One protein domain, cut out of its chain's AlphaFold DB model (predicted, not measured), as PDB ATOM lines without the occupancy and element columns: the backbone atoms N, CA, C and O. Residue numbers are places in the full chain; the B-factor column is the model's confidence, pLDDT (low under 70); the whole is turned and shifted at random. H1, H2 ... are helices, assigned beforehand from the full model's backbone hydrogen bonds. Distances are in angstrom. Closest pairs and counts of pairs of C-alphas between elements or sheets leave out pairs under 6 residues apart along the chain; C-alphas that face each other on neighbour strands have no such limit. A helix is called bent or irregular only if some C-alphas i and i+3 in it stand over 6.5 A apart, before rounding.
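Overview. This is residues 9 to 205 of the 398 residues of the protein "Vps39_2 domain-containing protein" of Aegilops tauschii subsp. strangulata (UniProt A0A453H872). The model is a string of helices set one beyond another in a long row, with H1 to H4 at one end, the long H5 slanting through the middle next to H6, and H7 to H12 towards the other end. At that other end H9, H10 and H11 make a triangular bundle, up and down, each helix running against the one before it; H12 packs across H9, and residues 173 to 179, of which 173 belongs to H10, stick out. The printed part has 197 residues, with twelve named helices, H1 to H12 in chain order, and no named strand; the class is all helix. It is only just loose, close to compact, with a radius of gyration of the C-alphas of 19.9 A and spans of 63 by 46 by 26 A.

Arrangement. Begin with H5, residues 69 to 92, the longest helix. H6, residues 103 to 114, forms a hairpin with it at a steep tilt of 39 degrees; look for the closest C-alphas at Tyr 79 and Leu 108, 5.8 A apart. Towards the first printed residues, H4, residues 49 to 62, touches H5 with residues 53 to 56 alone, and the closest C-alphas, Ser 53 and Leu 75, are 6.2 A apart. H3, residues 37 to 47, makes a hairpin with H4, with the C-alphas of Leu 44 and Gln 52 closest at 5.6 A. H2, residues 23 to 32, only just touches H4, with 3 pairs of C-alphas within 8 A, the closest being Ile 27 and Tyr 55 at 6.1 A. H1, residues 9 to 21, only just touches H2, also with 3 pairs; its Leu 19 and Thr 26 of H2 have the closest C-alphas, 6.0 A apart, and the two are a hairpin. Return to H6 and go the other way: it touches H8, residues 133 to 142, the same way at a shallow tilt of 18 degrees, with C-alphas 109 and 135 closest at 6.4 A. H7, residues 120 to 126, is apart from H6 and touches H8, with C-alphas 120 and 139 closest at 6.0 A. H9, residues 146 to 156, makes a hairpin with H8 at a shallow tilt of 10 degrees, and the C-alphas of Ala 137 and Ala 149 come within 4.0 A. H10, residues 160 to 173, touches H9, with C-alphas 153 and 163 closest at 5.6 A. H11, residues 180 to 192, touches H10, with C-alphas 167 and 183 closest at 6.1 A. H12, residues 194 to 203, touches H9 at a steep tilt of 53 degrees, with C-alphas 148 and 201 closest at 6.6 A. Every O i to N i+4 pair is within hydrogen-bond range in H2, H3, H5, H6, H8, H9, H10 and H12; the counts are 6 of 9 in H1, 8 of 10 in H4, 7 of 9 in H11 and 1 of 3 in H7, where 3 of 4 O i to N i+3 pairs are within range.

Along the chain. Find C-alpha 69 at (138.632, 159.978, 127.603); from there H5 runs 34.5 A to C-alpha 92 at (145.119, 182.802, 102.585). H1 begins at C-alpha 9, (130.138, 176.168, 142.023), and H12 ends at C-alpha 203, (138.853, 150.878, 95.241). H4 is 20.6 A long, H10 20.2 A and H11 20.0 A. H11 is irregular, with C-alphas 181 and 184 7.5 A apart; H1 and H4 are only just irregular, with 6.8 A from C-alpha 14 to 17 and 6.7 A from C-alpha 50 to 53.

Size, cuts and confidence. The two C-alphas farthest apart, Leu 10 and Leu 192, are 63.9 A apart. The printed part has no cut and no long link. The mean pLDDT of the printed part is 78.6; look for values under 70 at, among others, residues 9 to 28, 174 to 181 and 194 to 205.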
ATOM      1  N   MET A   9     130.652 175.026 142.781       62.59
ATOM      2  CA  MET A   9     130.138 176.168 142.023       62.59
ATOM      3  C   MET A   9     130.581 177.527 142.599       62.59
ATOM      4  O   MET A   9     130.925 178.422 141.842       62.59
ATOM      5  N   LEU A  10     130.626 177.676 143.929       63.97
ATOM      6  CA  LEU A  10     131.031 178.909 144.620       63.97
ATOM      7  C   LEU A  10     132.538 179.169 144.493       63.97
ATOM      8  O   LEU A  10     132.968 180.317 144.369       63.97
ATOM      9  N   VAL A  11     133.342 178.104 144.489       65.94
ATOM     10  CA  VAL A  11     134.781 178.167 144.185       65.94
ATOM     11  C   VAL A  11     135.001 178.649 142.745       65.94
ATOM     12  O   VAL A  11     135.838 179.517 142.494       65.94
ATOM     13  N   LEU A  12     134.205 178.153 141.796       68.25
ATOM     14  CA  LEU A  12     134.271 178.583 140.397       68.25
ATOM     15  C   LEU A  12     133.785 180.030 140.214       68.25
ATOM     16  O   LEU A  12     134.460 180.831 139.583       68.25
ATOM     17  N   GLU A  13     132.675 180.431 140.830       65.62
ATOM     18  CA  GLU A  13     132.180 181.814 140.740       65.62
ATOM     19  C   GLU A  13     133.145 182.838 141.358       65.62
ATOM     20  O   GLU A  13     133.352 183.916 140.799       65.62
ATOM     21  N   SER A  14     133.780 182.500 142.485       60.97
ATOM     22  CA  SER A  14     134.743 183.385 143.157       60.97
ATOM     23  C   SER A  14     136.103 183.469 142.453       60.97
ATOM     24  O   SER A  14     136.823 184.454 142.628       60.97
ATOM     25  N   SER A  15     136.439 182.487 141.613       65.56
ATOM     26  CA  SER A  15     137.681 182.471 140.834       65.56
ATOM     27  C   SER A  15     137.596 183.242 139.511       65.56
ATOM     28  O   SER A  15     138.647 183.534 138.944       65.56
ATOM     29  N   LEU A  16     136.408 183.689 139.067       65.31
ATOM     30  CA  LEU A  16     136.223 184.515 137.856       65.31
ATOM     31  C   LEU A  16     137.146 185.751 137.841       65.31
ATOM     32  O   LEU A  16     137.823 186.029 136.855       65.31
ATOM     33  N   TYR A  17     137.216 186.466 138.969       61.12
ATOM     34  CA  TYR A  17     138.032 187.679 139.105       61.12
ATOM     35  C   TYR A  17     139.540 187.384 139.143       61.12
ATOM     36  O   TYR A  17     140.364 188.230 138.788       61.12
ATOM     37  N   VAL A  18     139.913 186.184 139.593       62.59
ATOM     38  CA  VAL A  18     141.310 185.742 139.686       62.59
ATOM     39  C   VAL A  18     141.795 185.234 138.326       62.59
ATOM     40  O   VAL A  18     142.916 185.548 137.941       62.59
ATOM     41  N   LEU A  19     140.923 184.581 137.550       64.75
ATOM     42  CA  LEU A  19     141.163 184.154 136.167       64.75
ATOM     43  C   LEU A  19     141.528 185.316 135.233       64.75
ATOM     44  O   LEU A  19     142.431 185.172 134.412       64.75
ATOM     45  N   GLU A  20     140.869 186.470 135.372       62.16
ATOM     46  CA  GLU A  20     141.161 187.665 134.561       62.16
ATOM     47  C   GLU A  20     142.501 188.332 134.915       62.16
ATOM     48  O   GLU A  20     143.093 189.010 134.076       62.16
ATOM     49  N   ARG A  21     142.987 188.159 136.151       62.47
ATOM     50  CA  ARG A  21     144.226 188.789 136.633       62.47
ATOM     51  C   ARG A  21     145.443 187.872 136.555       62.47
ATOM     52  O   ARG A  21     146.474 188.323 136.072       62.47
ATOM     53  N   ASN A  22     145.324 186.627 137.017       67.75
ATOM     54  CA  ASN A  22     146.406 185.645 137.127       67.75
ATOM     55  C   ASN A  22     145.917 184.246 136.690       67.75
ATOM     56  O   ASN A  22     145.468 183.441 137.516       67.75
ATOM     57  N   PRO A  23     146.011 183.925 135.392       66.12
ATOM     58  CA  PRO A  23     145.493 182.671 134.855       66.12
ATOM     59  C   PRO A  23     146.284 181.429 135.293       66.12
ATOM     60  O   PRO A  23     145.688 180.375 135.487       66.12
ATOM     61  N   SER A  24     147.603 181.538 135.489       65.75
ATOM     62  CA  SER A  24     148.471 180.425 135.916       65.75
ATOM     63  C   SER A  24     148.139 179.934 137.324       65.75
ATOM     64  O   SER A  24     147.892 178.749 137.531       65.75
ATOM     65  N   ASP A  25     148.061 180.864 138.272       65.94
ATOM     66  CA  ASP A  25     147.881 180.561 139.694       65.94
ATOM     67  C   ASP A  25     146.480 179.993 139.955       65.94
ATOM     68  O   ASP A  25     146.285 179.139 140.816       65.94
ATOM     69  N   THR A  26     145.495 180.432 139.163       68.62
ATOM     70  CA  THR A  26     144.121 179.925 139.248       68.62
ATOM     71  C   THR A  26     144.016 178.485 138.739       68.62
ATOM     72  O   THR A  26     143.274 177.684 139.302       68.62
ATOM     73  N   ILE A  27     144.792 178.124 137.712       68.62
ATOM     74  CA  ILE A  27     144.853 176.748 137.206       68.62
ATOM     75  C   ILE A  27     145.496 175.812 138.240       68.62
ATOM     76  O   ILE A  27     144.969 174.727 138.478       68.62
ATOM     77  N   GLU A  28     146.580 176.228 138.901       68.62
ATOM     78  CA  GLU A  28     147.178 175.452 140.000       68.62
ATOM     79  C   GLU A  28     146.216 175.295 141.189       68.62
ATOM     80  O   GLU A  28     146.146 174.235 141.819       68.62
ATOM     81  N   LEU A  29     145.410 176.323 141.464       71.19
ATOM     82  CA  LEU A  29     144.379 176.274 142.496       71.19
ATOM     83  C   LEU A  29     143.280 175.254 142.148       71.19
ATOM     84  O   LEU A  29     142.928 174.434 142.990       71.19
ATOM     85  N   PHE A  30     142.822 175.196 140.894       70.44
ATOM     86  CA  PHE A  30     141.859 174.180 140.440       70.44
ATOM     87  C   PHE A  30     142.402 172.748 140.410       70.44
ATOM     88  O   PHE A  30     141.618 171.805 140.430       70.44
ATOM     89  N   LEU A  31     143.722 172.576 140.316       68.62
ATOM     90  CA  LEU A  31     144.369 171.261 140.360       68.62
ATOM     91  C   LEU A  31     144.637 170.792 141.799       68.62
ATOM     92  O   LEU A  31     144.703 169.591 142.049       68.62
ATOM     93  N   SER A  32     144.802 171.727 142.738       66.69
ATOM     94  CA  SER A  32     145.033 171.439 144.161       66.69
ATOM     95  C   SER A  32     143.738 171.296 144.961       66.69
ATOM     96  O   SER A  32     143.671 170.495 145.898       66.69
ATOM     97  N   GLU A  33     142.692 172.031 144.586       63.41
ATOM     98  CA  GLU A  33     141.352 171.837 145.118       63.41
ATOM     99  C   GLU A  33     140.687 170.665 144.390       63.41
ATOM    100  O   GLU A  33     140.677 170.596 143.167       63.41
ATOM    101  N   ASN A  34     140.143 169.710 145.145       64.56
ATOM    102  CA  ASN A  34     139.638 168.416 144.666       64.56
ATOM    103  C   ASN A  34     138.294 168.541 143.897       64.56
ATOM    104  O   ASN A  34     137.312 167.862 144.208       64.56
ATOM    105  N   VAL A  35     138.216 169.482 142.955       70.38
ATOM    106  CA  VAL A  35     137.041 169.822 142.150       70.38
ATOM    107  C   VAL A  35     136.942 168.850 140.966       70.38
ATOM    108  O   VAL A  35     137.958 168.528 140.349       70.38
ATOM    109  N   PRO A  36     135.736 168.373 140.597       75.69
ATOM    110  CA  PRO A  36     135.571 167.527 139.419       75.69
ATOM    111  C   PRO A  36     136.060 168.226 138.141       75.69
ATOM    112  O   PRO A  36     135.554 169.290 137.777       75.69
ATOM    113  N   ALA A  37     136.994 167.593 137.428       75.56
ATOM    114  CA  ALA A  37     137.620 168.145 136.224       75.56
ATOM    115  C   ALA A  37     136.620 168.507 135.111       75.56
ATOM    116  O   ALA A  37     136.810 169.492 134.402       75.56
ATOM    117  N   ASP A  38     135.521 167.756 134.987       77.75
ATOM    118  CA  ASP A  38     134.457 168.040 134.017       77.75
ATOM    119  C   ASP A  38     133.775 169.394 134.288       77.75
ATOM    120  O   ASP A  38     133.452 170.140 133.360       77.75
ATOM    121  N   LEU A  39     133.604 169.747 135.568       75.62
ATOM    122  CA  LEU A  39     132.979 171.002 135.976       75.62
ATOM    123  C   LEU A  39     133.913 172.187 135.708       75.62
ATOM    124  O   LEU A  39     133.488 173.164 135.096       75.62
ATOM    125  N   VAL A  40     135.196 172.068 136.067       77.06
ATOM    126  CA  VAL A  40     136.210 173.093 135.762       77.06
ATOM    127  C   VAL A  40     136.331 173.300 134.252       77.06
ATOM    128  O   VAL A  40     136.337 174.431 133.776       77.06
ATOM    129  N   ASN A  41     136.348 172.218 133.474       80.69
ATOM    130  CA  ASN A  41     136.463 172.290 132.024       80.69
ATOM    131  C   ASN A  41     135.238 172.961 131.365       80.69
ATOM    132  O   ASN A  41     135.397 173.818 130.497       80.69
ATOM    133  N   SER A  42     134.016 172.644 131.812       81.19
ATOM    134  CA  SER A  42     132.804 173.340 131.339       81.19
ATOM    135  C   SER A  42     132.784 174.827 131.708       81.19
ATOM    136  O   SER A  42     132.380 175.656 130.893       81.19
ATOM    137  N   TYR A  43     133.288 175.175 132.893       77.44
ATOM    138  CA  TYR A  43     133.417 176.555 133.343       77.44
ATOM    139  C   TYR A  43     134.444 177.340 132.509       77.44
ATOM    140  O   TYR A  43     134.143 178.420 131.995       77.44
ATOM    141  N   LEU A  44     135.629 176.765 132.278       79.25
ATOM    142  CA  LEU A  44     136.663 177.360 131.425       79.25
ATOM    143  C   LEU A  44     136.180 177.535 129.983       79.25
ATOM    144  O   LEU A  44     136.443 178.565 129.370       79.25
ATOM    145  N   LYS A  45     135.397 176.588 129.461       81.12
ATOM    146  CA  LYS A  45     134.787 176.692 128.130       81.12
ATOM    147  C   LYS A  45     133.857 177.901 127.987       81.12
ATOM    148  O   LYS A  45     133.770 178.472 126.903       81.12
ATOM    149  N   GLN A  46     133.151 178.283 129.053       81.81
ATOM    150  CA  GLN A  46     132.208 179.403 129.037       81.81
ATOM    151  C   GLN A  46     132.891 180.759 129.254       81.81
ATOM    152  O   GLN A  46     132.491 181.743 128.634       81.81
ATOM    153  N   HIS A  47     133.900 180.816 130.125       76.19
ATOM    154  CA  HIS A  47     134.471 182.083 130.590       76.19
ATOM    155  C   HIS A  47     135.873 182.384 130.042       76.19
ATOM    156  O   HIS A  47     136.206 183.552 129.858       76.19
ATOM    157  N   ALA A  48     136.694 181.368 129.757       74.88
ATOM    158  CA  ALA A  48     138.088 181.545 129.343       74.88
ATOM    159  C   ALA A  48     138.585 180.397 128.430       74.88
ATOM    160  O   ALA A  48     139.422 179.587 128.845       74.88
ATOM    161  N   PRO A  49     138.133 180.329 127.162       75.94
ATOM    162  CA  PRO A  49     138.480 179.232 126.249       75.94
ATOM    163  C   PRO A  49     139.988 179.140 125.962       75.94
ATOM    164  O   PRO A  49     140.518 178.050 125.767       75.94
ATOM    165  N   ASN A  50     140.706 180.266 126.019       75.75
ATOM    166  CA  ASN A  50     142.156 180.326 125.794       75.75
ATOM    167  C   ASN A  50     142.966 179.595 126.879       75.75
ATOM    168  O   ASN A  50     144.109 179.219 126.645       75.75
ATOM    169  N   LEU A  51     142.393 179.419 128.073       77.12
ATOM    170  CA  LEU A  51     143.038 178.753 129.209       77.12
ATOM    171  C   LEU A  51     142.649 177.278 129.316       77.12
ATOM    172  O   LEU A  51     143.267 176.529 130.073       77.12
ATOM    173  N   GLN A  52     141.643 176.856 128.549       80.88
ATOM    174  CA  GLN A  52     141.114 175.500 128.574       80.88
ATOM    175  C   GLN A  52     142.170 174.475 128.135       80.88
ATOM    176  O   GLN A  52     142.340 173.454 128.798       80.88
ATOM    177  N   SER A  53     142.928 174.757 127.069       80.88
ATOM    178  CA  SER A  53     144.030 173.896 126.615       80.88
ATOM    179  C   SER A  53     145.124 173.775 127.678       80.88
ATOM    180  O   SER A  53     145.518 172.664 128.016       80.88
ATOM    181  N   THR A  54     145.538 174.893 128.280       80.62
ATOM    182  CA  THR A  54     146.556 174.941 129.341       80.62
ATOM    183  C   THR A  54     146.146 174.147 130.583       80.62
ATOM    184  O   THR A  54     146.954 173.398 131.130       80.62
ATOM    185  N   TYR A  55     144.885 174.254 131.013       80.12
ATOM    186  CA  TYR A  55     144.349 173.470 132.131       80.12
ATOM    187  C   TYR A  55     144.391 171.965 131.843       80.12
ATOM    188  O   TYR A  55     144.889 171.184 132.653       80.12
ATOM    189  N   LEU A  56     143.908 171.552 130.666       79.19
ATOM    190  CA  LEU A  56     143.887 170.146 130.264       79.19
ATOM    191  C   LEU A  56     145.306 169.577 130.062       79.19
ATOM    192  O   LEU A  56     145.545 168.418 130.393       79.19
ATOM    193  N   GLU A  57     146.258 170.381 129.575       81.25
ATOM    194  CA  GLU A  57     147.685 170.031 129.484       81.25
ATOM    195  C   GLU A  57     148.305 169.769 130.861       81.25
ATOM    196  O   GLU A  57     148.941 168.735 131.073       81.25
ATOM    197  N   LEU A  58     148.096 170.686 131.808       77.50
ATOM    198  CA  LEU A  58     148.613 170.548 133.169       77.50
ATOM    199  C   LEU A  58     147.992 169.337 133.864       77.50
ATOM    200  O   LEU A  58     148.706 168.540 134.473       77.50
ATOM    201  N   MET A  59     146.692 169.119 133.677       76.06
ATOM    202  CA  MET A  59     146.019 167.924 134.168       76.06
ATOM    203  C   MET A  59     146.612 166.638 133.567       76.06
ATOM    204  O   MET A  59     146.749 165.653 134.290       76.06
ATOM    205  N   LEU A  60     147.025 166.643 132.287       75.88
ATOM    206  CA  LEU A  60     147.633 165.467 131.634       75.88
ATOM    207  C   LEU A  60     149.011 165.178 132.209       75.88
ATOM    208  O   LEU A  60     149.374 164.017 132.374       75.88
ATOM    209  N   SER A  61     149.768 166.231 132.512       74.88
ATOM    210  CA  SER A  61     151.103 166.112 133.093       74.88
ATOM    211  C   SER A  61     151.092 165.623 134.545       74.88
ATOM    212  O   SER A  61     152.040 164.970 134.970       74.88
ATOM    213  N   MET A  62     150.015 165.904 135.288       66.25
ATOM    214  CA  MET A  62     149.888 165.589 136.715       66.25
ATOM    215  C   MET A  62     149.156 164.266 136.989       66.25
ATOM    216  O   MET A  62     149.321 163.684 138.059       66.25
ATOM    217  N   SER A  63     148.327 163.775 136.060       63.72
ATOM    218  CA  SER A  63     147.531 162.564 136.282       63.72
ATOM    219  C   SER A  63     148.355 161.281 136.095       63.72
ATOM    220  O   SER A  63     148.626 160.878 134.965       63.72
ATOM    221  N   GLU A  64     148.676 160.575 137.183       55.25
ATOM    222  CA  GLU A  64     149.266 159.221 137.123       55.25
ATOM    223  C   GLU A  64     148.266 158.160 136.620       55.25
ATOM    224  O   GLU A  64     148.657 157.132 136.069       55.25
ATOM    225  N   THR A  65     146.959 158.403 136.784       53.72
ATOM    226  CA  THR A  65     145.870 157.456 136.473       53.72
ATOM    227  C   THR A  65     145.193 157.682 135.118       53.72
ATOM    228  O   THR A  65     144.222 156.995 134.797       53.72
ATOM    229  N   GLY A  66     145.727 158.587 134.293       59.53
ATOM    230  CA  GLY A  66     145.146 158.959 133.005       59.53
ATOM    231  C   GLY A  66     143.889 159.824 133.143       59.53
ATOM    232  O   GLY A  66     143.090 159.688 134.068       59.53
ATOM    233  N   ILE A  67     143.708 160.748 132.202       66.81
ATOM    234  CA  ILE A  67     142.526 161.616 132.156       66.81
ATOM    235  C   ILE A  67     141.320 160.866 131.582       66.81
ATOM    236  O   ILE A  67     141.460 160.005 130.714       66.81
ATOM    237  N   ASN A  68     140.119 161.260 132.017       76.56
ATOM    238  CA  ASN A  68     138.852 160.888 131.390       76.56
ATOM    239  C   ASN A  68     138.920 161.016 129.841       76.56
ATOM    240  O   ASN A  68     139.203 162.108 129.334       76.56
ATOM    241  N   PRO A  69     138.605 159.956 129.070       77.88
ATOM    242  CA  PRO A  69     138.632 159.978 127.603       77.88
ATOM    243  C   PRO A  69     137.861 161.146 126.976       77.88
ATOM    244  O   PRO A  69     138.261 161.666 125.936       77.88
ATOM    245  N   ASN A  70     136.782 161.599 127.622       81.38
ATOM    246  CA  ASN A  70     135.990 162.732 127.142       81.38
ATOM    247  C   ASN A  70     136.778 164.048 127.185       81.38
ATOM    248  O   ASN A  70     136.791 164.778 126.198       81.38
ATOM    249  N   LEU A  71     137.483 164.318 128.287       80.50
ATOM    250  CA  LEU A  71     138.321 165.512 128.446       80.50
ATOM    251  C   LEU A  71     139.530 165.471 127.503       80.50
ATOM    252  O   LEU A  71     139.908 166.489 126.928       80.50
ATOM    253  N   GLN A  72     140.094 164.283 127.271       79.00
ATOM    254  CA  GLN A  72     141.145 164.092 126.268       79.00
ATOM    255  C   GLN A  72     140.636 164.361 124.849       79.00
ATOM    256  O   GLN A  72     141.314 165.019 124.061       79.00
ATOM    257  N   ASN A  73     139.435 163.883 124.513       85.06
ATOM    258  CA  ASN A  73     138.808 164.182 123.231       85.06
ATOM    259  C   ASN A  73     138.554 165.690 123.088       85.06
ATOM    260  O   ASN A  73     138.822 166.233 122.024       85.06
ATOM    261  N   GLU A  74     138.113 166.384 124.139       84.31
ATOM    262  CA  GLU A  74     137.977 167.845 124.100       84.31
ATOM    263  C   GLU A  74     139.315 168.555 123.859       84.31
ATOM    264  O   GLU A  74     139.378 169.421 122.989       84.31
ATOM    265  N   LEU A  75     140.399 168.136 124.520       86.25
ATOM    266  CA  LEU A  75     141.733 168.690 124.274       86.25
ATOM    267  C   LEU A  75     142.179 168.517 122.814       86.25
ATOM    268  O   LEU A  75     142.647 169.468 122.189       86.25
ATOM    269  N   VAL A  76     141.987 167.326 122.238       87.31
ATOM    270  CA  VAL A  76     142.305 167.068 120.821       87.31
ATOM    271  C   VAL A  76     141.472 167.966 119.901       87.31
ATOM    272  O   VAL A  76     141.986 168.483 118.911       87.31
ATOM    273  N   GLN A  77     140.195 168.191 120.224       87.50
ATOM    274  CA  GLN A  77     139.324 169.068 119.436       87.50
ATOM    275  C   GLN A  77     139.754 170.541 119.521       87.50
ATOM    276  O   GLN A  77     139.632 171.228 118.504       87.50
ATOM    277  N   LEU A  78     140.266 170.995 120.677       87.38
ATOM    278  CA  LEU A  78     140.809 172.344 120.883       87.38
ATOM    279  C   LEU A  78     142.082 172.571 120.063       87.38
ATOM    280  O   LEU A  78     142.144 173.524 119.284       87.38
ATOM    281  N   TYR A  79     143.054 171.657 120.158       89.00
ATOM    282  CA  TYR A  79     144.256 171.724 119.326       89.00
ATOM    283  C   TYR A  79     143.919 171.676 117.838       89.00
ATOM    284  O   TYR A  79     144.491 172.424 117.050       89.00
ATOM    285  N   LEU A  80     142.962 170.832 117.441       89.31
ATOM    286  CA  LEU A  80     142.531 170.764 116.052       89.31
ATOM    287  C   LEU A  80     141.915 172.090 115.582       89.31
ATOM    288  O   LEU A  80     142.214 172.513 114.471       89.31
ATOM    289  N   SER A  81     141.069 172.756 116.380       89.62
ATOM    290  CA  SER A  81     140.545 174.079 115.997       89.62
ATOM    291  C   SER A  81     141.655 175.103 115.807       89.62
ATOM    292  O   SER A  81     141.666 175.779 114.785       89.62
ATOM    293  N   GLU A  82     142.612 175.163 116.729       89.31
ATOM    294  CA  GLU A  82     143.713 176.122 116.654       89.31
ATOM    295  C   GLU A  82     144.606 175.870 115.430       89.31
ATOM    296  O   GLU A  82     144.940 176.797 114.693       89.31
ATOM    297  N   VAL A  83     144.929 174.602 115.149       89.38
ATOM    298  CA  VAL A  83     145.690 174.212 113.953       89.38
ATOM    299  C   VAL A  83     144.915 174.530 112.672       89.38
ATOM    300  O   VAL A  83     145.516 174.970 111.695       89.38
ATOM    301  N   LEU A  84     143.591 174.347 112.656       89.81
ATOM    302  CA  LEU A  84     142.757 174.687 111.500       89.81
ATOM    303  C   LEU A  84     142.670 176.197 111.266       89.81
ATOM    304  O   LEU A  84     142.656 176.621 110.112       89.81
ATOM    305  N   ASP A  85     142.607 177.004 112.321       89.12
ATOM    306  CA  ASP A  85     142.588 178.462 112.193       89.12
ATOM    307  C   ASP A  85     143.950 178.991 111.733       89.12
ATOM    308  O   ASP A  85     144.014 179.793 110.802       89.12
ATOM    309  N   TRP A  86     145.042 178.442 112.270       89.06
ATOM    310  CA  TRP A  86     146.393 178.712 111.778       89.06
ATOM    311  C   TRP A  86     146.580 178.300 110.308       89.06
ATOM    312  O   TRP A  86     147.142 179.057 109.516       89.06
ATOM    313  N   TYR A  87     146.048 177.139 109.912       88.19
ATOM    314  CA  TYR A  87     146.038 176.688 108.520       88.19
ATOM    315  C   TYR A  87     145.289 177.658 107.601       88.19
ATOM    316  O   TYR A  87     145.792 177.965 106.524       88.19
ATOM    317  N   LYS A  88     144.110 178.159 108.001       88.44
ATOM    318  CA  LYS A  88     143.346 179.130 107.194       88.44
ATOM    319  C   LYS A  88     144.162 180.394 106.933       88.44
ATOM    320  O   LYS A  88     144.266 180.799 105.783       88.44
ATOM    321  N   ILE A  89     144.797 180.942 107.973       88.81
ATOM    322  CA  ILE A  89     145.649 182.136 107.863       88.81
ATOM    323  C   ILE A  89     146.774 181.897 106.845       88.81
ATOM    324  O   ILE A  89     146.914 182.641 105.882       88.81
ATOM    325  N   LEU A  90     147.528 180.806 107.001       87.94
ATOM    326  CA  LEU A  90     148.644 180.490 106.102       87.94
ATOM    327  C   LEU A  90     148.210 180.142 104.677       87.94
ATOM    328  O   LEU A  90     148.965 180.365 103.729       87.94
ATOM    329  N   LYS A  91     147.020 179.560 104.519       87.19
ATOM    330  CA  LYS A  91     146.447 179.260 103.210       87.19
ATOM    331  C   LYS A  91     146.093 180.543 102.469       87.19
ATOM    332  O   LYS A  91     146.418 180.648 101.289       87.19
ATOM    333  N   ASP A  92     145.472 181.500 103.155       87.88
ATOM    334  CA  ASP A  92     145.119 182.802 102.585       87.88
ATOM    335  C   ASP A  92     146.376 183.608 102.210       87.88
ATOM    336  O   ASP A  92     146.393 184.308 101.200       87.88
ATOM    337  N   GLU A  93     147.465 183.435 102.963       89.00
ATOM    338  CA  GLU A  93     148.783 184.007 102.659       89.00
ATOM    339  C   GLU A  93     149.560 183.259 101.557       89.00
ATOM    340  O   GLU A  93     150.584 183.751 101.089       89.00
ATOM    341  N   GLY A  94     149.117 182.065 101.146       84.06
ATOM    342  CA  GLY A  94     149.817 181.224 100.167       84.06
ATOM    343  C   GLY A  94     151.120 180.583 100.672       84.06
ATOM    344  O   GLY A  94     151.861 180.006  99.880       84.06
ATOM    345  N   ASN A  95     151.393 180.645 101.978       85.19
ATOM    346  CA  ASN A  95     152.635 180.174 102.607       85.19
ATOM    347  C   ASN A  95     152.518 178.769 103.227       85.19
ATOM    348  O   ASN A  95     153.423 178.307 103.926       85.19
ATOM    349  N   TRP A  96     151.392 178.082 103.022       83.56
ATOM    350  CA  TRP A  96     151.164 176.766 103.608       83.56
ATOM    351  C   TRP A  96     152.073 175.684 103.007       83.56
ATOM    352  O   TRP A  96     152.158 175.509 101.794       83.56
ATOM    353  N   SER A  97     152.679 174.887 103.887       82.94
ATOM    354  CA  SER A  97     153.358 173.639 103.547       82.94
ATOM    355  C   SER A  97     153.062 172.609 104.629       82.94
ATOM    356  O   SER A  97     153.130 172.917 105.818       82.94
ATOM    357  N   ASP A  98     152.789 171.360 104.243       81.00
ATOM    358  CA  ASP A  98     152.561 170.272 105.204       81.00
ATOM    359  C   ASP A  98     153.786 169.978 106.080       81.00
ATOM    360  O   ASP A  98     153.639 169.343 107.122       81.00
ATOM    361  N   LYS A  99     154.971 170.483 105.712       81.06
ATOM    362  CA  LYS A  99     156.205 170.401 106.511       81.06
ATOM    363  C   LYS A  99     156.371 171.565 107.499       81.06
ATOM    364  O   LYS A  99     157.346 171.586 108.246       81.06
ATOM    365  N   THR A 100     155.459 172.537 107.511       85.62
ATOM    366  CA  THR A 100     155.489 173.653 108.463       85.62
ATOM    367  C   THR A 100     154.886 173.208 109.792       85.62
ATOM    368  O   THR A 100     153.729 172.786 109.860       85.62
ATOM    369  N   TYR A 101     155.658 173.318 110.870       85.44
ATOM    370  CA  TYR A 101     155.241 172.891 112.204       85.44
ATOM    371  C   TYR A 101     155.014 174.093 113.122       85.44
ATOM    372  O   TYR A 101     155.914 174.910 113.313       85.44
ATOM    373  N   SER A 102     153.827 174.174 113.725       88.88
ATOM    374  CA  SER A 102     153.560 175.054 114.865       88.88
ATOM    375  C   SER A 102     153.731 174.283 116.185       88.88
ATOM    376  O   SER A 102     153.590 173.052 116.206       88.88
ATOM    377  N   PRO A 103     154.000 174.966 117.314       87.81
ATOM    378  CA  PRO A 103     154.040 174.321 118.627       87.81
ATOM    379  C   PRO A 103     152.756 173.538 118.934       87.81
ATOM    380  O   PRO A 103     152.817 172.425 119.449       87.81
ATOM    381  N   THR A 104     151.599 174.082 118.556       85.94
ATOM    382  CA  THR A 104     150.284 173.466 118.777       85.94
ATOM    383  C   THR A 104     150.027 172.278 117.856       85.94
ATOM    384  O   THR A 104     149.490 171.269 118.306       85.94
ATOM    385  N   ARG A 105     150.529 172.308 116.615       90.62
ATOM    386  CA  ARG A 105     150.529 171.152 115.706       90.62
ATOM    387  C   ARG A 105     151.374 169.998 116.249       90.62
ATOM    388  O   ARG A 105     150.937 168.853 116.220       90.62
ATOM    389  N   ASN A 106     152.549 170.289 116.805       89.81
ATOM    390  CA  ASN A 106     153.389 169.264 117.431       89.81
ATOM    391  C   ASN A 106     152.715 168.641 118.662       89.81
ATOM    392  O   ASN A 106     152.757 167.421 118.824       89.81
ATOM    393  N   LYS A 107     152.051 169.456 119.494       89.12
ATOM    394  CA  LYS A 107     151.227 168.967 120.613       89.12
ATOM    395  C   LYS A 107     150.051 168.111 120.130       89.12
ATOM    396  O   LYS A 107     149.750 167.082 120.731       89.12
ATOM    397  N   LEU A 108     149.403 168.489 119.027       89.50
ATOM    398  CA  LEU A 108     148.342 167.687 118.415       89.50
ATOM    399  C   LEU A 108     148.874 166.323 117.958       89.50
ATOM    400  O   LEU A 108     148.307 165.295 118.308       89.50
ATOM    401  N   ILE A 109     149.982 166.294 117.219       89.94
ATOM    402  CA  ILE A 109     150.585 165.047 116.734       89.94
ATOM    403  C   ILE A 109     150.975 164.145 117.911       89.94
ATOM    404  O   ILE A 109     150.589 162.978 117.938       89.94
ATOM    405  N   SER A 110     151.660 164.680 118.925       88.44
ATOM    406  CA  SER A 110     152.090 163.886 120.082       88.44
ATOM    407  C   SER A 110     150.912 163.339 120.893       88.44
ATOM    408  O   SER A 110     150.951 162.190 121.344       88.44
ATOM    409  N   THR A 111     149.828 164.108 121.033       85.75
ATOM    410  CA  THR A 111     148.608 163.646 121.711       85.75
ATOM    411  C   THR A 111     147.829 162.625 120.889       85.75
ATOM    412  O   THR A 111     147.311 161.670 121.468       85.75
ATOM    413  N   LEU A 112     147.783 162.759 119.561       87.19
ATOM    414  CA  LEU A 112     147.179 161.760 118.677       87.19
ATOM    415  C   LEU A 112     147.960 160.440 118.702       87.19
ATOM    416  O   LEU A 112     147.361 159.363 118.700       87.19
ATOM    417  N   GLU A 113     149.288 160.490 118.747       86.25
ATOM    418  CA  GLU A 113     150.120 159.289 118.776       86.25
ATOM    419  C   GLU A 113     150.001 158.545 120.111       86.25
ATOM    420  O   GLU A 113     149.699 157.349 120.114       86.25
ATOM    421  N   SER A 114     150.141 159.261 121.229       81.56
ATOM    422  CA  SER A 114     150.151 158.681 122.581       81.56
ATOM    423  C   SER A 114     148.783 158.191 123.068       81.56
ATOM    424  O   SER A 114     148.712 157.194 123.783       81.56
ATOM    425  N   ASN A 115     147.683 158.839 122.670       69.12
ATOM    426  CA  ASN A 115     146.358 158.539 123.217       69.12
ATOM    427  C   ASN A 115     145.510 157.648 122.290       69.12
ATOM    428  O   ASN A 115     145.739 157.543 121.081       69.12
ATOM    429  N   SER A 116     144.510 156.976 122.867       65.88
ATOM    430  CA  SER A 116     143.586 156.071 122.157       65.88
ATOM    431  C   SER A 116     142.098 156.362 122.404       65.88
ATOM    432  O   SER A 116     141.246 155.711 121.808       65.88
ATOM    433  N   GLY A 117     141.767 157.352 123.244       66.06
ATOM    434  CA  GLY A 117     140.397 157.635 123.694       66.06
ATOM    435  C   GLY A 117     139.566 158.591 122.825       66.06
ATOM    436  O   GLY A 117     138.493 159.001 123.257       66.06
ATOM    437  N   TYR A 118     140.035 158.989 121.639       74.00
ATOM    438  CA  TYR A 118     139.373 160.007 120.810       74.00
ATOM    439  C   TYR A 118     138.551 159.418 119.654       74.00
ATOM    440  O   TYR A 118     138.851 158.351 119.115       74.00
ATOM    441  N   ASN A 119     137.510 160.146 119.236       78.06
ATOM    442  CA  ASN A 119     136.652 159.734 118.126       78.06
ATOM    443  C   ASN A 119     137.301 160.099 116.779       78.06
ATOM    444  O   ASN A 119     137.291 161.252 116.349       78.06
ATOM    445  N   THR A 120     137.882 159.103 116.114       80.25
ATOM    446  CA  THR A 120     138.610 159.272 114.847       80.25
ATOM    447  C   THR A 120     137.695 159.657 113.678       80.25
ATOM    448  O   THR A 120     138.091 160.460 112.833       80.25
ATOM    449  N   ASP A 121     136.457 159.155 113.636       81.69
ATOM    450  CA  ASP A 121     135.499 159.434 112.558       81.69
ATOM    451  C   ASP A 121     135.030 160.891 112.539       81.69
ATOM    452  O   ASP A 121     134.838 161.478 111.470       81.69
ATOM    453  N   THR A 122     134.825 161.497 113.711       84.12
ATOM    454  CA  THR A 122     134.410 162.905 113.798       84.12
ATOM    455  C   THR A 122     135.556 163.848 113.450       84.12
ATOM    456  O   THR A 122     135.333 164.842 112.757       84.12
ATOM    457  N   LEU A 123     136.780 163.517 113.867       84.06
ATOM    458  CA  LEU A 123     137.986 164.294 113.570       84.06
ATOM    459  C   LEU A 123     138.327 164.275 112.074       84.06
ATOM    460  O   LEU A 123     138.587 165.330 111.497       84.06
ATOM    461  N   LEU A 124     138.236 163.113 111.414       84.12
ATOM    462  CA  LEU A 124     138.505 162.997 109.975       84.12
ATOM    463  C   LEU A 124     137.578 163.865 109.118       84.12
ATOM    464  O   LEU A 124     138.022 164.418 108.116       84.12
ATOM    465  N   LYS A 125     136.308 164.025 109.511       87.00
ATOM    466  CA  LYS A 125     135.341 164.867 108.784       87.00
ATOM    467  C   LYS A 125     135.646 166.361 108.878       87.00
ATOM    468  O   LYS A 125     135.223 167.113 108.007       87.00
ATOM    469  N   ARG A 126     136.332 166.798 109.939       86.44
ATOM    470  CA  ARG A 126     136.695 168.208 110.143       86.44
ATOM    471  C   ARG A 126     137.940 168.618 109.361       86.44
ATOM    472  O   ARG A 126     138.149 169.811 109.159       86.44
ATOM    473  N   LEU A 127     138.773 167.661 108.959       86.44
ATOM    474  CA  LEU A 127     140.030 167.960 108.288       86.44
ATOM    475  C   LEU A 127     139.817 168.303 106.807       86.44
ATOM    476  O   LEU A 127     139.040 167.634 106.123       86.44
ATOM    477  N   PRO A 128     140.522 169.326 106.292       83.69
ATOM    478  CA  PRO A 128     140.465 169.693 104.883       83.69
ATOM    479  C   PRO A 128     141.019 168.554 104.031       83.69
ATOM    480  O   PRO A 128     142.080 168.042 104.351       83.69
ATOM    481  N   GLN A 129     140.356 168.176 102.933       77.44
ATOM    482  CA  GLN A 129     140.783 167.037 102.102       77.44
ATOM    483  C   GLN A 129     142.195 167.205 101.515       77.44
ATOM    484  O   GLN A 129     142.913 166.209 101.411       77.44
ATOM    485  N   ASP A 130     142.632 168.444 101.291       81.00
ATOM    486  CA  ASP A 130     143.885 168.763 100.595       81.00
ATOM    487  C   ASP A 130     145.036 169.222 101.511       81.00
ATOM    488  O   ASP A 130     146.044 169.708 101.012       81.00
ATOM    489  N   ALA A 131     144.911 169.101 102.841       85.06
ATOM    490  CA  ALA A 131     145.979 169.469 103.780       85.06
ATOM    491  C   ALA A 131     145.962 168.608 105.057       85.06
ATOM    492  O   ALA A 131     145.019 167.839 105.287       85.06
ATOM    493  N   LEU A 132     146.991 168.764 105.903       86.81
ATOM    494  CA  LEU A 132     147.132 168.078 107.197       86.81
ATOM    495  C   LEU A 132     147.180 166.552 107.023       86.81
ATOM    496  O   LEU A 132     146.441 165.781 107.649       86.81
ATOM    497  N   PHE A 133     148.026 166.104 106.091       88.69
ATOM    498  CA  PHE A 133     148.121 164.686 105.741       88.69
ATOM    499  C   PHE A 133     148.759 163.836 106.848       88.69
ATOM    500  O   PHE A 133     148.460 162.647 106.931       88.69
ATOM    501  N   GLU A 134     149.599 164.422 107.705       90.00
ATOM    502  CA  GLU A 134     150.274 163.708 108.799       90.00
ATOM    503  C   GLU A 134     149.274 163.294 109.883       90.00
ATOM    504  O   GLU A 134     149.171 162.120 110.241       90.00
ATOM    505  N   GLU A 135     148.445 164.237 110.320       90.75
ATOM    506  CA  GLU A 135     147.355 164.013 111.261       90.75
ATOM    507  C   GLU A 135     146.383 162.968 110.709       90.75
ATOM    508  O   GLU A 135     146.007 162.017 111.402       90.75
ATOM    509  N   ARG A 136     146.031 163.094 109.421       90.25
ATOM    510  CA  ARG A 136     145.183 162.127 108.714       90.25
ATOM    511  C   ARG A 136     145.785 160.726 108.694       90.25
ATOM    512  O   ARG A 136     145.062 159.757 108.933       90.25
ATOM    513  N   ALA A 137     147.081 160.609 108.427       89.88
ATOM    514  CA  ALA A 137     147.777 159.331 108.416       89.88
ATOM    515  C   ALA A 137     147.736 158.660 109.795       89.88
ATOM    516  O   ALA A 137     147.411 157.472 109.886       89.88
ATOM    517  N   ILE A 138     147.962 159.421 110.870       89.56
ATOM    518  CA  ILE A 138     147.889 158.912 112.247       89.56
ATOM    519  C   ILE A 138     146.485 158.372 112.554       89.56
ATOM    520  O   ILE A 138     146.353 157.245 113.043       89.56
ATOM    521  N   MET A 139     145.422 159.102 112.198       87.88
ATOM    522  CA  MET A 139     144.047 158.626 112.421       87.88
ATOM    523  C   MET A 139     143.697 157.389 111.593       87.88
ATOM    524  O   MET A 139     143.097 156.458 112.133       87.88
ATOM    525  N   TYR A 140     144.096 157.321 110.316       87.44
ATOM    526  CA  TYR A 140     143.923 156.092 109.533       87.44
ATOM    527  C   TYR A 140     144.641 154.909 110.180       87.44
ATOM    528  O   TYR A 140     144.117 153.794 110.180       87.44
ATOM    529  N   GLY A 141     145.799 155.153 110.791       86.00
ATOM    530  CA  GLY A 141     146.509 154.154 111.567       86.00
ATOM    531  C   GLY A 141     145.702 153.610 112.745       86.00
ATOM    532  O   GLY A 141     145.625 152.395 112.916       86.00
ATOM    533  N   LYS A 142     145.043 154.488 113.504       84.31
ATOM    534  CA  LYS A 142     144.178 154.104 114.636       84.31
ATOM    535  C   LYS A 142     142.915 153.359 114.182       84.31
ATOM    536  O   LYS A 142     142.431 152.488 114.894       84.31
ATOM    537  N   MET A 143     142.436 153.618 112.964       83.62
ATOM    538  CA  MET A 143     141.360 152.852 112.316       83.62
ATOM    539  C   MET A 143     141.818 151.505 111.716       83.62
ATOM    540  O   MET A 143     141.051 150.866 110.994       83.62
ATOM    541  N   ASN A 144     143.058 151.065 111.967       83.25
ATOM    542  CA  ASN A 144     143.693 149.892 111.344       83.25
ATOM    543  C   ASN A 144     143.803 149.967 109.805       83.25
ATOM    544  O   ASN A 144     144.023 148.960 109.127       83.25
ATOM    545  N   GLN A 145     143.689 151.160 109.218       86.12
ATOM    546  CA  GLN A 145     143.842 151.398 107.781       86.12
ATOM    547  C   GLN A 145     145.305 151.729 107.443       86.12
ATOM    548  O   GLN A 145     145.614 152.766 106.858       86.12
ATOM    549  N   HIS A 146     146.221 150.822 107.799       87.94
ATOM    550  CA  HIS A 146     147.672 151.039 107.696       87.94
ATOM    551  C   HIS A 146     148.149 151.361 106.272       87.94
ATOM    552  O   HIS A 146     148.996 152.227 106.099       87.94
ATOM    553  N   LEU A 147     147.578 150.721 105.244       85.56
ATOM    554  CA  LEU A 147     147.930 150.995 103.842       85.56
ATOM    555  C   LEU A 147     147.678 152.461 103.454       85.56
ATOM    556  O   LEU A 147     148.500 153.065 102.773       85.56
ATOM    557  N   ARG A 148     146.569 153.045 103.923       85.88
ATOM    558  CA  ARG A 148     146.241 154.455 103.660       85.88
ATOM    559  C   ARG A 148     147.169 155.391 104.416       85.88
ATOM    560  O   ARG A 148     147.651 156.354 103.835       85.88
ATOM    561  N   ALA A 149     147.442 155.084 105.682       90.62
ATOM    562  CA  ALA A 149     148.379 155.852 106.495       90.62
ATOM    563  C   ALA A 149     149.773 155.899 105.846       90.62
ATOM    564  O   ALA A 149     150.317 156.976 105.620       90.62
ATOM    565  N   LEU A 150     150.314 154.737 105.469       90.25
ATOM    566  CA  LEU A 150     151.619 154.627 104.814       90.25
ATOM    567  C   LEU A 150     151.645 155.338 103.459       90.25
ATOM    568  O   LEU A 150     152.601 156.044 103.158       90.25
ATOM    569  N   SER A 151     150.583 155.215 102.660       87.38
ATOM    570  CA  SER A 151     150.499 155.919 101.381       87.38
ATOM    571  C   SER A 151     150.515 157.439 101.543       87.38
ATOM    572  O   SER A 151     151.165 158.112 100.747       87.38
ATOM    573  N   LEU A 152     149.867 157.988 102.574       88.44
ATOM    574  CA  LEU A 152     149.948 159.423 102.859       88.44
ATOM    575  C   LEU A 152     151.378 159.846 103.219       88.44
ATOM    576  O   LEU A 152     151.861 160.844 102.686       88.44
ATOM    577  N   PHE A 153     152.083 159.073 104.052       89.88
ATOM    578  CA  PHE A 153     153.477 159.366 104.403       89.88
ATOM    579  C   PHE A 153     154.423 159.330 103.197       89.88
ATOM    580  O   PHE A 153     155.296 160.189 103.070       89.88
ATOM    581  N   VAL A 154     154.238 158.364 102.298       88.25
ATOM    582  CA  VAL A 154     155.144 158.147 101.164       88.25
ATOM    583  C   VAL A 154     154.795 159.033  99.966       88.25
ATOM    584  O   VAL A 154     155.662 159.742  99.461       88.25
ATOM    585  N   HIS A 155     153.539 159.028  99.513       84.88
ATOM    586  CA  HIS A 155     153.141 159.686  98.262       84.88
ATOM    587  C   HIS A 155     152.709 161.144  98.431       84.88
ATOM    588  O   HIS A 155     152.868 161.913  97.491       84.88
ATOM    589  N   LYS A 156     152.147 161.540  99.585       85.00
ATOM    590  CA  LYS A 156     151.690 162.929  99.810       85.00
ATOM    591  C   LYS A 156     152.694 163.758 100.600       85.00
ATOM    592  O   LYS A 156     152.953 164.902 100.251       85.00
ATOM    593  N   LEU A 157     153.269 163.184 101.654       85.44
ATOM    594  CA  LEU A 157     154.215 163.889 102.522       85.44
ATOM    595  C   LEU A 157     155.673 163.777 102.054       85.44
ATOM    596  O   LEU A 157     156.495 164.611 102.437       85.44
ATOM    597  N   HIS A 158     156.000 162.770 101.236       87.25
ATOM    598  CA  HIS A 158     157.369 162.454 100.818       87.25
ATOM    599  C   HIS A 158     158.336 162.337 102.014       87.25
ATOM    600  O   HIS A 158     159.436 162.890 101.997       87.25
ATOM    601  N   MET A 159     157.899 161.653 103.080       88.06
ATOM    602  CA  MET A 159     158.670 161.426 104.309       88.06
ATOM    603  C   MET A 159     158.796 159.918 104.597       88.06
ATOM    604  O   MET A 159     158.063 159.391 105.442       88.06
ATOM    605  N   PRO A 160     159.714 159.199 103.919       87.62
ATOM    606  CA  PRO A 160     159.893 157.758 104.117       87.62
ATOM    607  C   PRO A 160     160.354 157.414 105.543       87.62
ATOM    608  O   PRO A 160     159.902 156.424 106.114       87.62
ATOM    609  N   GLU A 161     161.163 158.269 106.171       90.25
ATOM    610  CA  GLU A 161     161.624 158.091 107.558       90.25
ATOM    611  C   GLU A 161     160.453 158.024 108.554       90.25
ATOM    612  O   GLU A 161     160.392 157.138 109.409       90.25
ATOM    613  N   ARG A 162     159.461 158.914 108.397       90.50
ATOM    614  CA  ARG A 162     158.231 158.916 109.208       90.50
ATOM    615  C   ARG A 162     157.401 157.652 108.976       90.50
ATOM    616  O   ARG A 162     156.835 157.121 109.929       90.50
ATOM    617  N   ALA A 163     157.350 157.145 107.739       92.06
ATOM    618  CA  ALA A 163     156.655 155.896 107.424       92.06
ATOM    619  C   ALA A 163     157.293 154.696 108.145       92.06
ATOM    620  O   ALA A 163     156.573 153.868 108.706       92.06
ATOM    621  N   VAL A 164     158.629 154.631 108.198       91.75
ATOM    622  CA  VAL A 164     159.359 153.583 108.933       91.75
ATOM    623  C   VAL A 164     159.133 153.705 110.439       91.75
ATOM    624  O   VAL A 164     158.774 152.713 111.072       91.75
ATOM    625  N   ALA A 165     159.237 154.910 111.009       91.88
ATOM    626  CA  ALA A 165     158.958 155.140 112.430       91.88
ATOM    627  C   ALA A 165     157.513 154.757 112.805       91.88
ATOM    628  O   ALA A 165     157.250 154.202 113.873       91.88
ATOM    629  N   TYR A 166     156.555 155.006 111.910       90.88
ATOM    630  CA  TYR A 166     155.184 154.533 112.067       90.88
ATOM    631  C   TYR A 166     155.092 152.996 112.048       90.88
ATOM    632  O   TYR A 166     154.436 152.422 112.919       90.88
ATOM    633  N   CYS A 167     155.768 152.319 111.111       90.56
ATOM    634  CA  CYS A 167     155.833 150.855 111.077       90.56
ATOM    635  C   CYS A 167     156.425 150.265 112.363       90.56
ATOM    636  O   CYS A 167     155.871 149.296 112.881       90.56
ATOM    637  N   ASP A 168     157.511 150.850 112.875       90.25
ATOM    638  CA  ASP A 168     158.183 150.398 114.095       90.25
ATOM    639  C   ASP A 168     157.244 150.450 115.302       90.25
ATOM    640  O   ASP A 168     157.051 149.434 115.970       90.25
ATOM    641  N   ARG A 169     156.559 151.582 115.507       88.31
ATOM    642  CA  ARG A 169     155.590 151.742 116.604       88.31
ATOM    643  C   ARG A 169     154.446 150.738 116.527       88.31
ATOM    644  O   ARG A 169     154.141 150.065 117.506       88.31
ATOM    645  N   VAL A 170     153.831 150.589 115.354       87.69
ATOM    646  CA  VAL A 170     152.701 149.660 115.185       87.69
ATOM    647  C   VAL A 170     153.138 148.202 115.347       87.69
ATOM    648  O   VAL A 170     152.355 147.381 115.834       87.69
ATOM    649  N   TYR A 171     154.364 147.859 114.944       85.81
ATOM    650  CA  TYR A 171     154.915 146.522 115.141       85.81
ATOM    651  C   TYR A 171     155.160 146.228 116.628       85.81
ATOM    652  O   TYR A 171     154.802 145.149 117.101       85.81
ATOM    653  N   GLU A 172     155.700 147.191 117.377       85.56
ATOM    654  CA  GLU A 172     155.951 147.071 118.820       85.56
ATOM    655  C   GLU A 172     154.652 146.985 119.633       85.56
ATOM    656  O   GLU A 172     154.480 146.056 120.422       85.56
ATOM    657  N   GLU A 173     153.682 147.865 119.371       79.56
ATOM    658  CA  GLU A 173     152.335 147.805 119.965       79.56
ATOM    659  C   GLU A 173     151.564 146.537 119.552       79.56
ATOM    660  O   GLU A 173     150.604 146.112 120.197       79.56
ATOM    661  N   GLY A 174     151.940 145.958 118.413       67.12
ATOM    662  CA  GLY A 174     151.255 144.863 117.749       67.12
ATOM    663  C   GLY A 174     151.857 143.482 117.965       67.12
ATOM    664  O   GLY A 174     151.317 142.535 117.395       67.12
ATOM    665  N   ALA A 175     152.916 143.337 118.769       56.91
ATOM    666  CA  ALA A 175     153.714 142.109 118.890       56.91
ATOM    667  C   ALA A 175     152.920 140.839 119.285       56.91
ATOM    668  O   ALA A 175     153.428 139.724 119.178       56.91
ATOM    669  N   GLN A 176     151.660 140.979 119.709       52.97
ATOM    670  CA  GLN A 176     150.755 139.878 120.057       52.97
ATOM    671  C   GLN A 176     149.763 139.489 118.938       52.97
ATOM    672  O   GLN A 176     149.036 138.510 119.096       52.97
ATOM    673  N   GLN A 177     149.712 140.208 117.803       56.56
ATOM    674  CA  GLN A 177     148.770 139.949 116.703       56.56
ATOM    675  C   GLN A 177     149.475 139.646 115.362       56.56
ATOM    676  O   GLN A 177     150.113 140.527 114.783       56.56
ATOM    677  N   PRO A 178     149.282 138.447 114.773       53.09
ATOM    678  CA  PRO A 178     149.929 138.063 113.513       53.09
ATOM    679  C   PRO A 178     149.461 138.871 112.287       53.09
ATOM    680  O   PRO A 178     150.154 138.894 111.274       53.09
ATOM    681  N   SER A 179     148.322 139.572 112.354       54.81
ATOM    682  CA  SER A 179     147.825 140.439 111.270       54.81
ATOM    683  C   SER A 179     148.631 141.735 111.101       54.81
ATOM    684  O   SER A 179     148.726 142.248 109.985       54.81
ATOM    685  N   LYS A 180     149.257 142.240 112.175       56.06
ATOM    686  CA  LYS A 180     150.114 143.441 112.159       56.06
ATOM    687  C   LYS A 180     151.537 143.152 111.656       56.06
ATOM    688  O   LYS A 180     152.260 144.073 111.286       56.06
ATOM    689  N   SER A 181     151.898 141.870 111.528       62.50
ATOM    690  CA  SER A 181     153.190 141.404 110.997       62.50
ATOM    691  C   SER A 181     153.434 141.775 109.527       62.50
ATOM    692  O   SER A 181     154.565 141.690 109.063       62.50
ATOM    693  N   ASN A 182     152.404 142.196 108.785       79.75
ATOM    694  CA  ASN A 182     152.525 142.547 107.366       79.75
ATOM    695  C   ASN A 182     152.752 144.049 107.120       79.75
ATOM    696  O   ASN A 182     152.719 144.488 105.973       79.75
ATOM    697  N   ILE A 183     152.968 144.864 108.160       87.38
ATOM    698  CA  ILE A 183     153.060 146.320 107.986       87.38
ATOM    699  C   ILE A 183     154.281 146.757 107.165       87.38
ATOM    700  O   ILE A 183     154.150 147.602 106.283       87.38
ATOM    701  N   TYR A 184     155.439 146.129 107.375       89.69
ATOM    702  CA  TYR A 184     156.638 146.403 106.578       89.69
ATOM    703  C   TYR A 184     156.506 145.881 105.143       89.69
ATOM    704  O   TYR A 184     157.005 146.503 104.213       89.69
ATOM    705  N   PHE A 185     155.778 144.776 104.943       87.88
ATOM    706  CA  PHE A 185     155.456 144.285 103.602       87.88
ATOM    707  C   PHE A 185     154.558 145.276 102.844       87.88
ATOM    708  O   PHE A 185     154.789 145.544 101.668       87.88
ATOM    709  N   ASN A 186     153.579 145.875 103.527       87.56
ATOM    710  CA  ASN A 186     152.741 146.927 102.956       87.56
ATOM    711  C   ASN A 186     153.568 148.162 102.564       87.56
ATOM    712  O   ASN A 186     153.375 148.694 101.475       87.56
ATOM    713  N   LEU A 187     154.510 148.590 103.413       90.06
ATOM    714  CA  LEU A 187     155.419 149.694 103.091       90.06
ATOM    715  C   LEU A 187     156.297 149.366 101.873       90.06
ATOM    716  O   LEU A 187     156.411 150.176 100.958       90.06
ATOM    717  N   LEU A 188     156.839 148.146 101.812       89.38
ATOM    718  CA  LEU A 188     157.616 147.667 100.670       89.38
ATOM    719  C   LEU A 188     156.794 147.675  99.370       89.38
ATOM    720  O   LEU A 188     157.291 148.084  98.322       89.38
ATOM    721  N   GLN A 189     155.525 147.262  99.431       88.00
ATOM    722  CA  GLN A 189     154.618 147.317  98.284       88.00
ATOM    723  C   GLN A 189     154.372 148.762  97.819       88.00
ATOM    724  O   GLN A 189     154.302 148.997  96.615       88.00
ATOM    725  N   ILE A 190     154.265 149.715  98.748       87.19
ATOM    726  CA  ILE A 190     154.072 151.141  98.440       87.19
ATOM    727  C   ILE A 190     155.327 151.736  97.780       87.19
ATOM    728  O   ILE A 190     155.202 152.448  96.787       87.19
ATOM    729  N   TYR A 191     156.530 151.398  98.256       88.56
ATOM    730  CA  TYR A 191     157.787 151.861  97.646       88.56
ATOM    731  C   TYR A 191     158.022 151.309  96.236       88.56
ATOM    732  O   TYR A 191     158.503 152.028  95.359       88.56
ATOM    733  N   LEU A 192     157.689 150.035  96.014       84.69
ATOM    734  CA  LEU A 192     157.994 149.338  94.763       84.69
ATOM    735  C   LEU A 192     156.867 149.402  93.723       84.69
ATOM    736  O   LEU A 192     157.115 149.157  92.544       84.69
ATOM    737  N   ASN A 193     155.628 149.696  94.128       79.75
ATOM    738  CA  ASN A 193     154.478 149.708  93.225       79.75
ATOM    739  C   ASN A 193     153.464 150.826  93.555       79.75
ATOM    740  O   ASN A 193     152.345 150.529  94.000       79.75
ATOM    741  N   PRO A 194     153.816 152.101  93.289       69.50
ATOM    742  CA  PRO A 194     152.961 153.255  93.583       69.50
ATOM    743  C   PRO A 194     151.588 153.157  92.897       69.50
ATOM    744  O   PRO A 194     150.553 153.271  93.548       69.50
ATOM    745  N   LYS A 195     151.555 152.778  91.610       64.06
ATOM    746  CA  LYS A 195     150.315 152.687  90.810       64.06
ATOM    747  C   LYS A 195     149.324 151.634  91.320       64.06
ATOM    748  O   LYS A 195     148.111 151.780  91.165       64.06
ATOM    749  N   LYS A 196     149.814 150.527  91.888       64.38
ATOM    750  CA  LYS A 196     148.948 149.490  92.472       64.38
ATOM    751  C   LYS A 196     148.445 149.905  93.852       64.38
ATOM    752  O   LYS A 196     147.289 149.633  94.167       64.38
ATOM    753  N   ALA A 197     149.287 150.568  94.642       58.97
ATOM    754  CA  ALA A 197     148.892 151.116  95.933       58.97
ATOM    755  C   ALA A 197     147.780 152.166  95.769       58.97
ATOM    756  O   ALA A 197     146.751 152.056  96.430       58.97
ATOM    757  N   GLU A 198     147.923 153.100  94.826       61.16
ATOM    758  CA  GLU A 198     146.920 154.130  94.520       61.16
ATOM    759  C   GLU A 198     145.567 153.526  94.107       61.16
ATOM    760  O   GLU A 198     144.537 153.842  94.702       61.16
ATOM    761  N   LYS A 199     145.563 152.550  93.186       62.22
ATOM    762  CA  LYS A 199     144.331 151.854  92.762       62.22
ATOM    763  C   LYS A 199     143.663 151.057  93.887       62.22
ATOM    764  O   LYS A 199     142.437 151.044  93.989       62.22
ATOM    765  N   GLU A 200     144.433 150.382  94.743       59.31
ATOM    766  CA  GLU A 200     143.887 149.658  95.905       59.31
ATOM    767  C   GLU A 200     143.300 150.609  96.963       59.31
ATOM    768  O   GLU A 200     142.366 150.242  97.687       59.31
ATOM    769  N   ILE A 201     143.830 151.829  97.056       58.75
ATOM    770  CA  ILE A 201     143.326 152.878  97.941       58.75
ATOM    771  C   ILE A 201     142.001 153.420  97.405       58.75
ATOM    772  O   ILE A 201     141.024 153.420  98.155       58.75
ATOM    773  N   GLU A 202     141.933 153.773  96.119       56.03
ATOM    774  CA  GLU A 202     140.718 154.244  95.437       56.03
ATOM    775  C   GLU A 202     139.579 153.218  95.478       56.03
ATOM    776  O   GLU A 202     138.448 153.550  95.838       56.03
ATOM    777  N   GLN A 203     139.867 151.941  95.220       56.28
ATOM    778  CA  GLN A 203     138.853 150.878  95.241       56.28
ATOM    779  C   GLN A 203     138.254 150.633  96.631       56.28
ATOM    780  O   GLN A 203     137.117 150.179  96.746       56.28
ATOM    781  N   LYS A 204     138.987 150.953  97.702       50.53
ATOM    782  CA  LYS A 204     138.485 150.861  99.081       50.53
ATOM    783  C   LYS A 204     137.811 152.154  99.557       50.53
ATOM    784  O   LYS A 204     137.276 152.169 100.666       50.53
ATOM    785  N   ILE A 205     137.894 153.254  98.798       49.31
ATOM    786  CA  ILE A 205     137.322 154.570  99.149       49.31
ATOM    787  C   ILE A 205     135.817 154.643  98.861       49.31
ATOM    788  O   ILE A 205     135.151 155.475  99.466       49.31
TER     789      ILE A 205